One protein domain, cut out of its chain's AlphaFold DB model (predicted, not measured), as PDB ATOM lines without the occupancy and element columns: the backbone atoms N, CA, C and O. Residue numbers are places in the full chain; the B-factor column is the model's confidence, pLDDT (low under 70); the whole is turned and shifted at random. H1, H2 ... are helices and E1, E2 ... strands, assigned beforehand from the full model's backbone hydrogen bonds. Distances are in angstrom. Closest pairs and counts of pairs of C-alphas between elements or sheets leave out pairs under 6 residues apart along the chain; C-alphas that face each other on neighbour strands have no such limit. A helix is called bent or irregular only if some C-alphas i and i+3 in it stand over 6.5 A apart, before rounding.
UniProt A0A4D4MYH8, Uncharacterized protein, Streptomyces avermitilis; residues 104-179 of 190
ATOM      1  N   SER A 104     167.696 252.066 174.600       79.44
ATOM      2  CA  SER A 104     166.940 251.036 175.309       79.44
ATOM      3  C   SER A 104     165.471 251.084 174.901       79.44
ATOM      4  O   SER A 104     164.855 252.149 174.837       79.44
ATOM      5  N   ARG A 105     164.884 249.913 174.650       80.88
ATOM      6  CA  ARG A 105     163.430 249.806 174.506       80.88
ATOM      7  C   ARG A 105     162.765 249.983 175.874       80.88
ATOM      8  O   ARG A 105     163.363 249.589 176.879       80.88
ATOM      9  N   PRO A 106     161.528 250.505 175.921       81.06
ATOM     10  CA  PRO A 106     160.751 250.524 177.151       81.06
ATOM     11  C   PRO A 106     160.667 249.124 177.764       81.06
ATOM     12  O   PRO A 106     160.470 248.138 177.048       81.06
ATOM     13  N   SER A 107     160.813 249.043 179.086       83.44
ATOM     14  CA  SER A 107     160.674 247.775 179.802       83.44
ATOM     15  C   SER A 107     159.260 247.206 179.607       83.44
ATOM     16  O   SER A 107     158.286 247.946 179.779       83.44
ATOM     17  N   PRO A 108     159.118 245.909 179.275       83.69
ATOM     18  CA  PRO A 108     157.811 245.278 179.110       83.69
ATOM     19  C   PRO A 108     157.119 244.989 180.451       83.69
ATOM     20  O   PRO A 108     155.941 244.646 180.461       83.69
ATOM     21  N   PHE A 109     157.829 245.102 181.579       87.31
ATOM     22  CA  PHE A 109     157.298 244.779 182.906       87.31
ATOM     23  C   PHE A 109     156.262 245.800 183.392       87.31
ATOM     24  O   PHE A 109     156.170 246.890 182.839       87.31
ATOM     25  N   ALA A 110     155.477 245.482 184.421       88.94
ATOM     26  CA  ALA A 110     154.578 246.448 185.057       88.94
ATOM     27  C   ALA A 110     155.367 247.490 185.892       88.94
ATOM     28  O   ALA A 110     156.501 247.203 186.284       88.94
ATOM     29  N   PRO A 111     154.836 248.708 186.137       88.25
ATOM     30  CA  PRO A 111     155.569 249.780 186.825       88.25
ATOM     31  C   PRO A 111     156.173 249.394 188.182       88.25
ATOM     32  O   PRO A 111     157.280 249.815 188.490       88.25
ATOM     33  N   ASP A 112     155.482 248.559 188.950       87.75
ATOM     34  CA  ASP A 112     155.881 248.034 190.260       87.75
ATOM     35  C   ASP A 112     157.022 247.005 190.201       87.75
ATOM     36  O   ASP A 112     157.674 246.748 191.212       87.75
ATOM     37  N   VAL A 113     157.306 246.446 189.022       91.00
ATOM     38  CA  VAL A 113     158.409 245.504 188.760       91.00
ATOM     39  C   VAL A 113     159.631 246.222 188.178       91.00
ATOM     40  O   VAL A 113     160.765 245.806 188.413       91.00
ATOM     41  N   ARG A 114     159.431 247.305 187.422       91.56
ATOM     42  CA  ARG A 114     160.502 248.004 186.696       91.56
ATOM     43  C   ARG A 114     161.576 248.571 187.625       91.56
ATOM     44  O   ARG A 114     161.316 248.916 188.772       91.56
ATOM     45  N   LEU A 115     162.778 248.692 187.073       93.44
ATOM     46  CA  LEU A 115     163.834 249.546 187.607       93.44
ATOM     47  C   LEU A 115     163.747 250.923 186.949       93.44
ATOM     48  O   LEU A 115     163.460 251.012 185.750       93.44
ATOM     49  N   THR A 116     164.024 251.978 187.711       92.88
ATOM     50  CA  THR A 116     164.393 253.272 187.122       92.88
ATOM     51  C   THR A 116     165.761 253.160 186.442       92.88
ATOM     52  O   THR A 116     166.514 252.218 186.703       92.88
ATOM     53  N   ASP A 117     166.113 254.107 185.569       91.69
ATOM     54  CA  ASP A 117     167.442 254.095 184.945       91.69
ATOM     55  C   ASP A 117     168.563 254.279 185.978       91.69
ATOM     56  O   ASP A 117     169.563 253.571 185.911       91.69
ATOM     57  N   GLU A 118     168.350 255.107 187.004       94.75
ATOM     58  CA  GLU A 118     169.285 255.257 188.126       94.75
ATOM     59  C   GLU A 118     169.476 253.939 188.894       94.75
ATOM     60  O   GLU A 118     170.603 253.515 189.139       94.75
ATOM     61  N   GLN A 119     168.389 253.231 189.220       96.56
ATOM     62  CA  GLN A 119     168.481 251.919 189.868       96.56
ATOM     63  C   GLN A 119     169.174 250.889 188.968       96.56
ATOM     64  O   GLN A 119     169.932 250.048 189.448       96.56
ATOM     65  N   ALA A 120     168.922 250.936 187.659       95.25
ATOM     66  CA  ALA A 120     169.588 250.060 186.706       95.25
ATOM     67  C   ALA A 120     171.102 250.314 186.665       95.25
ATOM     68  O   ALA A 120     171.868 249.354 186.635       95.25
ATOM     69  N   GLU A 121     171.534 251.576 186.690       95.88
ATOM     70  CA  GLU A 121     172.950 251.950 186.766       95.88
ATOM     71  C   GLU A 121     173.583 251.514 188.090       95.88
ATOM     72  O   GLU A 121     174.651 250.904 188.071       95.88
ATOM     73  N   GLN A 122     172.900 251.719 189.221       98.06
ATOM     74  CA  GLN A 122     173.353 251.240 190.533       98.06
ATOM     75  C   GLN A 122     173.582 249.721 190.540       98.06
ATOM     76  O   GLN A 122     174.619 249.257 191.008       98.06
ATOM     77  N   VAL A 123     172.653 248.942 189.973       98.31
ATOM     78  CA  VAL A 123     172.794 247.480 189.872       98.31
ATOM     79  C   VAL A 123     173.943 247.088 188.941       98.31
ATOM     80  O   VAL A 123     174.687 246.167 189.261       98.31
ATOM     81  N   VAL A 124     174.118 247.759 187.797       98.06
ATOM     82  CA  VAL A 124     175.233 247.464 186.876       98.06
ATOM     83  C   VAL A 124     176.584 247.731 187.543       98.06
ATOM     84  O   VAL A 124     177.480 246.898 187.419       98.06
ATOM     85  N   THR A 125     176.717 248.839 188.276       98.50
ATOM     86  CA  THR A 125     177.918 249.147 189.067       98.50
ATOM     87  C   THR A 125     178.149 248.088 190.143       98.50
ATOM     88  O   THR A 125     179.233 247.521 190.209       98.50
ATOM     89  N   ALA A 126     177.112 247.725 190.908       98.62
ATOM     90  CA  ALA A 126     177.214 246.689 191.935       98.62
ATOM     91  C   ALA A 126     177.646 245.325 191.370       98.62
ATOM     92  O   ALA A 126     178.449 244.642 191.998       98.62
ATOM     93  N   ILE A 127     177.154 244.939 190.184       98.62
ATOM     94  CA  ILE A 127     177.597 243.722 189.485       98.62
ATOM     95  C   ILE A 127     179.084 243.814 189.127       98.62
ATOM     96  O   ILE A 127     179.818 242.860 189.373       98.62
ATOM     97  N   GLY A 128     179.523 244.939 188.555       98.12
ATOM     98  CA  GLY A 128     180.925 245.148 188.186       98.12
ATOM     99  C   GLY A 128     181.853 245.048 189.395       98.12
ATOM    100  O   GLY A 128     182.798 244.266 189.379       98.12
ATOM    101  N   ASP A 129     181.524 245.757 190.473       98.31
ATOM    102  CA  ASP A 129     182.329 245.767 191.695       98.31
ATOM    103  C   ASP A 129     182.303 244.418 192.443       98.31
ATOM    104  O   ASP A 129     183.205 244.127 193.227       98.31
ATOM    105  N   ALA A 130     181.248 243.610 192.279       98.31
ATOM    106  CA  ALA A 130     181.153 242.274 192.873       98.31
ATOM    107  C   ALA A 130     181.967 241.224 192.106       98.31
ATOM    108  O   ALA A 130     182.414 240.240 192.693       98.31
ATOM    109  N   LEU A 131     182.141 241.415 190.797       97.81
ATOM    110  CA  LEU A 131     182.865 240.493 189.920       97.81
ATOM    111  C   LEU A 131     184.339 240.875 189.722       97.81
ATOM    112  O   LEU A 131     185.076 240.111 189.096       97.81
ATOM    113  N   ASP A 132     184.790 242.014 190.252       96.56
ATOM    114  CA  ASP A 132     186.196 242.408 190.178       96.56
ATOM    115  C   ASP A 132     187.088 241.401 190.922       96.56
ATOM    116  O   ASP A 132     186.966 241.181 192.127       96.56
ATOM    117  N   GLY A 133     187.956 240.721 190.168       93.38
ATOM    118  CA  GLY A 133     188.823 239.656 190.677       93.38
ATOM    119  C   GLY A 133     188.095 238.407 191.196       93.38
ATOM    120  O   GLY A 133     188.747 237.527 191.762       93.38
ATOM    121  N   ALA A 134     186.777 238.295 191.002       94.94
ATOM    122  CA  ALA A 134     185.955 237.254 191.608       94.94
ATOM    123  C   ALA A 134     185.140 236.466 190.578       94.94
ATOM    124  O   ALA A 134     184.739 236.954 189.523       94.94
ATOM    125  N   PHE A 135     184.850 235.212 190.916       94.44
ATOM    126  CA  PHE A 135     183.989 234.353 190.118       94.44
ATOM    127  C   PHE A 135     182.799 233.881 190.946       94.44
ATOM    128  O   PHE A 135     182.891 232.876 191.650       94.44
ATOM    129  N   LEU A 136     181.666 234.556 190.791       96.44
ATOM    130  CA  LEU A 136     180.458 234.269 191.558       96.44
ATOM    131  C   LEU A 136     179.480 233.397 190.766       96.44
ATOM    132  O   LEU A 136     179.333 233.519 189.545       96.44
ATOM    133  N   THR A 137     178.805 232.496 191.466       96.12
ATOM    134  CA  THR A 137     177.553 231.898 191.005       96.12
ATOM    135  C   THR A 137     176.453 232.957 190.965       96.12
ATOM    136  O   THR A 137     176.601 234.067 191.472       96.12
ATOM    137  N   ILE A 138     175.318 232.632 190.347       95.00
ATOM    138  CA  ILE A 138     174.208 233.583 190.262       95.00
ATOM    139  C   ILE A 138     173.563 233.872 191.628       95.00
ATOM    140  O   ILE A 138     172.979 234.941 191.797       95.00
ATOM    141  N   ASP A 139     173.672 232.940 192.574       95.00
ATOM    142  CA  ASP A 139     173.136 233.085 193.928       95.00
ATOM    143  C   ASP A 139     174.097 233.911 194.795       95.00
ATOM    144  O   ASP A 139     173.674 234.866 195.432       95.00
ATOM    145  N   GLU A 140     175.408 233.671 194.706       97.50
ATOM    146  CA  GLU A 140     176.408 234.533 195.360       97.50
ATOM    147  C   GLU A 140     176.377 235.966 194.800       97.50
ATOM    148  O   GLU A 140     176.440 236.937 195.550       97.50
ATOM    149  N   LEU A 141     176.216 236.123 193.480       98.06
ATOM    150  CA  LEU A 141     176.060 237.442 192.863       98.06
ATOM    151  C   LEU A 141     174.769 238.135 193.320       98.06
ATOM    152  O   LEU A 141     174.747 239.356 193.440       98.06
ATOM    153  N   ASN A 142     173.695 237.380 193.574       98.00
ATOM    154  CA  ASN A 142     172.478 237.946 194.145       98.00
ATOM    155  C   ASN A 142     172.757 238.572 195.515       98.00
ATOM    156  O   ASN A 142     172.352 239.710 195.748       98.00
ATOM    157  N   ASP A 143     173.457 237.849 196.387       98.31
ATOM    158  CA  ASP A 143     173.756 238.314 197.740       98.31
ATOM    159  C   ASP A 143     174.638 239.569 197.712       98.31
ATOM    160  O   ASP A 143     174.332 240.555 198.387       98.31
ATOM    161  N   GLU A 144     175.658 239.593 196.849       98.50
ATOM    162  CA  GLU A 144     176.518 240.764 196.644       98.50
ATOM    163  C   GLU A 144     175.755 241.981 196.107       98.50
ATOM    164  O   GLU A 144     175.913 243.093 196.615       98.50
ATOM    165  N   VAL A 145     174.896 241.793 195.098       98.56
ATOM    166  CA  VAL A 145     174.093 242.892 194.541       98.56
ATOM    167  C   VAL A 145     173.159 243.453 195.609       98.56
ATOM    168  O   VAL A 145     173.130 244.665 195.815       98.56
ATOM    169  N   VAL A 146     172.443 242.594 196.340       98.50
ATOM    170  CA  VAL A 146     171.525 243.021 197.407       98.50
ATOM    171  C   VAL A 146     172.266 243.751 198.526       98.50
ATOM    172  O   VAL A 146     171.778 244.781 198.993       98.50
ATOM    173  N   ALA A 147     173.448 243.277 198.928       98.50
ATOM    174  CA  ALA A 147     174.264 243.937 199.944       98.50
ATOM    175  C   ALA A 147     174.709 245.349 199.518       98.50
ATOM    176  O   ALA A 147     174.768 246.251 200.353       98.50
ATOM    177  N   ARG A 148     174.986 245.557 198.224       98.25
ATOM    178  CA  ARG A 148     175.508 246.822 197.676       98.25
ATOM    179  C   ARG A 148     174.423 247.833 197.305       98.25
ATOM    180  O   ARG A 148     174.660 249.032 197.414       98.25
ATOM    181  N   THR A 149     173.247 247.380 196.870       97.88
ATOM    182  CA  THR A 149     172.157 248.273 196.420       97.88
ATOM    183  C   THR A 149     170.999 248.381 197.409       97.88
ATOM    184  O   THR A 149     170.279 249.382 197.418       97.88
ATOM    185  N   GLY A 150     170.790 247.350 198.232       97.69
ATOM    186  CA  GLY A 150     169.696 247.231 199.193       97.69
ATOM    187  C   GLY A 150     168.639 246.171 198.828       97.69
ATOM    188  O   GLY A 150     168.606 245.679 197.695       97.69
ATOM    189  N   PRO A 151     167.729 245.838 199.774       96.94
ATOM    190  CA  PRO A 151     166.787 244.714 199.657       96.94
ATOM    191  C   PRO A 151     165.874 244.746 198.428       96.94
ATOM    192  O   PRO A 151     165.566 243.696 197.872       96.94
ATOM    193  N   TRP A 152     165.499 245.940 197.959       96.62
ATOM    194  CA  TRP A 152     164.611 246.140 196.806       96.62
ATOM    195  C   TRP A 152     165.117 245.463 195.521       96.62
ATOM    196  O   TRP A 152     164.329 245.095 194.644       96.62
ATOM    197  N   ALA A 153     166.436 245.304 195.382       97.12
ATOM    198  CA  ALA A 153     167.050 244.654 194.230       97.12
ATOM    199  C   ALA A 153     166.790 243.140 194.233       97.12
ATOM    200  O   ALA A 153     166.681 242.528 193.168       97.12
ATOM    201  N   GLY A 154     166.648 242.558 195.426       96.94
ATOM    202  CA  GLY A 154     166.363 241.146 195.667       96.94
ATOM    203  C   GLY A 154     164.877 240.788 195.619       96.94
ATOM    204  O   GLY A 154     164.555 239.602 195.631       96.94
ATOM    205  N   ASP A 155     163.973 241.771 195.532       96.62
ATOM    206  CA  ASP A 155     162.529 241.530 195.462       96.62
ATOM    207  C   ASP A 155     162.190 240.528 194.351       96.62
ATOM    208  O   ASP A 155     162.506 240.752 193.178       96.62
ATOM    209  N   LEU A 156     161.500 239.441 194.695       95.69
ATOM    210  CA  LEU A 156     161.110 238.392 193.753       95.69
ATOM    211  C   LEU A 156     159.884 238.814 192.928       95.69
ATOM    212  O   LEU A 156     158.767 238.352 193.157       95.69
ATOM    213  N   VAL A 157     160.097 239.714 191.967       94.62
ATOM    214  CA  VAL A 157     159.028 240.379 191.196       94.62
ATOM    215  C   VAL A 157     159.045 240.078 189.701       94.62
ATOM    216  O   VAL A 157     158.090 240.407 189.002       94.62
ATOM    217  N   MET A 158     160.096 239.440 189.185       91.88
ATOM    218  CA  MET A 158     160.177 239.087 187.768       91.88
ATOM    219  C   MET A 158     159.631 237.678 187.519       91.88
ATOM    220  O   MET A 158     160.250 236.722 187.982       91.88
ATOM    221  N   PRO A 159     158.555 237.490 186.737       89.25
ATOM    222  CA  PRO A 159     158.112 236.154 186.355       89.25
ATOM    223  C   PRO A 159     159.204 235.398 185.596       89.25
ATOM    224  O   PRO A 159     159.790 235.921 184.645       89.25
ATOM    225  N   ALA A 160     159.466 234.163 186.009       85.38
ATOM    226  CA  ALA A 160     160.521 233.330 185.459       85.38
ATOM    227  C   ALA A 160     160.113 231.854 185.390       85.38
ATOM    228  O   ALA A 160     159.047 231.443 185.852       85.38
ATOM    229  N   PHE A 161     160.978 231.025 184.802       76.88
ATOM    230  CA  PHE A 161     160.773 229.582 184.817       76.88
ATOM    231  C   PHE A 161     160.785 229.085 186.271       76.88
ATOM    232  O   PHE A 161     161.715 229.393 187.010       76.88
ATOM    233  N   GLN A 162     159.750 228.338 186.671       80.44
ATOM    234  CA  GLN A 162     159.575 227.774 188.022       80.44
ATOM    235  C   GLN A 162     159.382 228.785 189.173       80.44
ATOM    236  O   GLN A 162     159.432 228.380 190.331       80.44
ATOM    237  N   GLY A 163     159.099 230.066 188.901       90.12
ATOM    238  CA  GLY A 163     158.738 231.011 189.962       90.12
ATOM    239  C   GLY A 163     159.020 232.466 189.621       90.12
ATOM    240  O   GLY A 163     158.700 232.939 188.531       90.12
ATOM    241  N   MET A 164     159.613 233.172 190.580       93.44
ATOM    242  CA  MET A 164     159.928 234.591 190.483       93.44
ATOM    243  C   MET A 164     161.434 234.800 190.642       93.44
ATOM    244  O   MET A 164     162.072 234.182 191.491       93.44
ATOM    245  N   TRP A 165     162.009 235.664 189.817       94.44
ATOM    246  CA  TRP A 165     163.395 236.107 189.892       94.44
ATOM    247  C   TRP A 165     163.510 237.453 190.612       94.44
ATOM    248  O   TRP A 165     162.566 238.252 190.574       94.44
ATOM    249  N   PRO A 166     164.674 237.724 191.228       96.25
ATOM    250  CA  PRO A 166     164.936 238.997 191.877       96.25
ATOM    251  C   PRO A 166     164.993 240.134 190.853       96.25
ATOM    252  O   PRO A 166     165.477 239.958 189.729       96.25
ATOM    253  N   ARG A 167     164.512 241.314 191.252       96.12
ATOM    254  CA  ARG A 167     164.351 242.506 190.407       96.12
ATOM    255  C   ARG A 167     165.610 242.871 189.624       96.12
ATOM    256  O   ARG A 167     165.508 243.259 188.458       96.12
ATOM    257  N   TRP A 168     166.783 242.731 190.239       96.75
ATOM    258  CA  TRP A 168     168.073 243.084 189.642       96.75
ATOM    259  C   TRP A 168     168.387 242.295 188.361       96.75
ATOM    260  O   TRP A 168     169.087 242.800 187.481       96.75
ATOM    261  N   ARG A 169     167.815 241.092 188.177       95.38
ATOM    262  CA  ARG A 169     168.064 240.271 186.978       95.38
ATOM    263  C   ARG A 169     167.576 240.916 185.677       95.38
ATOM    264  O   ARG A 169     168.005 240.494 184.603       95.38
ATOM    265  N   GLN A 170     166.763 241.976 185.735       93.81
ATOM    266  CA  GLN A 170     166.353 242.756 184.556       93.81
ATOM    267  C   GLN A 170     167.543 243.309 183.766       93.81
ATOM    268  O   GLN A 170     167.451 243.441 182.545       93.81
ATOM    269  N   VAL A 171     168.659 243.629 184.430       94.44
ATOM    270  CA  VAL A 171     169.762 244.396 183.824       94.44
ATOM    271  C   VAL A 171     171.024 243.579 183.566       94.44
ATOM    272  O   VAL A 171     172.030 244.146 183.151       94.44
ATOM    273  N   MET A 172     170.977 242.247 183.694       95.62
ATOM    274  CA  MET A 172     172.129 241.383 183.378       95.62
ATOM    275  C   MET A 172     172.671 241.627 181.964       95.62
ATOM    276  O   MET A 172     173.881 241.674 181.751       95.62
ATOM    277  N   HIS A 173     171.773 241.840 180.998       94.88
ATOM    278  CA  HIS A 173     172.169 242.163 179.633       94.88
ATOM    279  C   HIS A 173     172.888 243.514 179.536       94.88
ATOM    280  O   HIS A 173     173.858 243.613 178.793       94.88
ATOM    281  N   ARG A 174     172.463 244.527 180.307       95.31
ATOM    282  CA  ARG A 174     173.134 245.835 180.363       95.31
ATOM    283  C   ARG A 174     174.535 245.693 180.955       95.31
ATOM    284  O   ARG A 174     175.469 246.235 180.379       95.31
ATOM    285  N   ALA A 175     174.684 244.918 182.034       96.94
ATOM    286  CA  ALA A 175     175.982 244.639 182.651       96.94
ATOM    287  C   ALA A 175     176.935 243.900 181.696       96.94
ATOM    288  O   ALA A 175     178.107 244.245 181.592       96.94
ATOM    289  N   GLY A 176     176.435 242.919 180.936       96.75
ATOM    290  CA  GLY A 176     177.253 242.253 179.919       96.75
ATOM    291  C   GLY A 176     177.655 243.189 178.777       96.75
ATOM    292  O   GLY A 176     178.819 243.240 178.392       96.75
ATOM    293  N   GLN A 177     176.714 243.999 178.285       95.81
ATOM    294  CA  GLN A 177     176.964 244.964 177.211       95.81
ATOM    295  C   GLN A 177     177.903 246.099 177.632       95.81
ATOM    296  O   GLN A 177     178.612 246.629 176.782       95.81
ATOM    297  N   SER A 178     177.947 246.466 178.916       94.94
ATOM    298  CA  SER A 178     178.898 247.450 179.446       94.94
ATOM    299  C   SER A 178     180.285 246.883 179.740       94.94
ATOM    300  O   SER A 178     181.184 247.663 180.048       94.94
ATOM    301  N   GLY A 179     180.472 245.565 179.633       95.38
ATOM    302  CA  GLY A 179     181.713 244.888 180.007       95.38
ATOM    303  C   GLY A 179     181.854 244.625 181.510       95.38
ATOM    304  O   GLY A 179     182.875 244.093 181.925       95.38
TER     305      GLY A 179
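What this domain is: This is residues 104 to 179 of the 190 residues of an uncharacterized protein of Streptomyces avermitilis (UniProt A0A4D4MYH8). A hairpin of two short strands, E1 and E2, sits at one end of three helices, where H1 packs on H2 and H3, crossing both steeply. The 76 printed residues run H1, H2, E1, E2, H3: mostly helix, compact, radius of gyration of the C-alphas 11.9 A, spans 35 by 27 by 21 A.

How they stand to each other: Look first at the antiparallel hairpin of E1, residues 156 to 160, and E2, residues 163 to 166; N 165 and O 158 are 2.8 A apart. H1, residues 117 to 131, touches H2, residues 138 to 149, at a steep tilt of 57 degrees, closest C-alphas Ala 126 and Val 145, 5.6 A. H3, residues 167 to 177, touches H1, closest C-alphas Ala 175 and Val 124, 5.1 A. H1 and H2 have every O i to N i+4 pair within hydrogen-bond range, H3 3 of 7, with 6 of 8 O i to N i+3. H3 is irregular: C-alphas 170 and 173 are 7.6 A apart.

Where its parts are: Find C-alpha 117 at (167.442, 254.095, 184.945); H1 runs 21.2 A from there. H2 spans 16.1 A, and H3, 18.4 A, ends at C-alpha 177, (176.964, 244.964, 177.211).

The domain as a whole: The printed part has no cut, no long link and no residue under pLDDT 70.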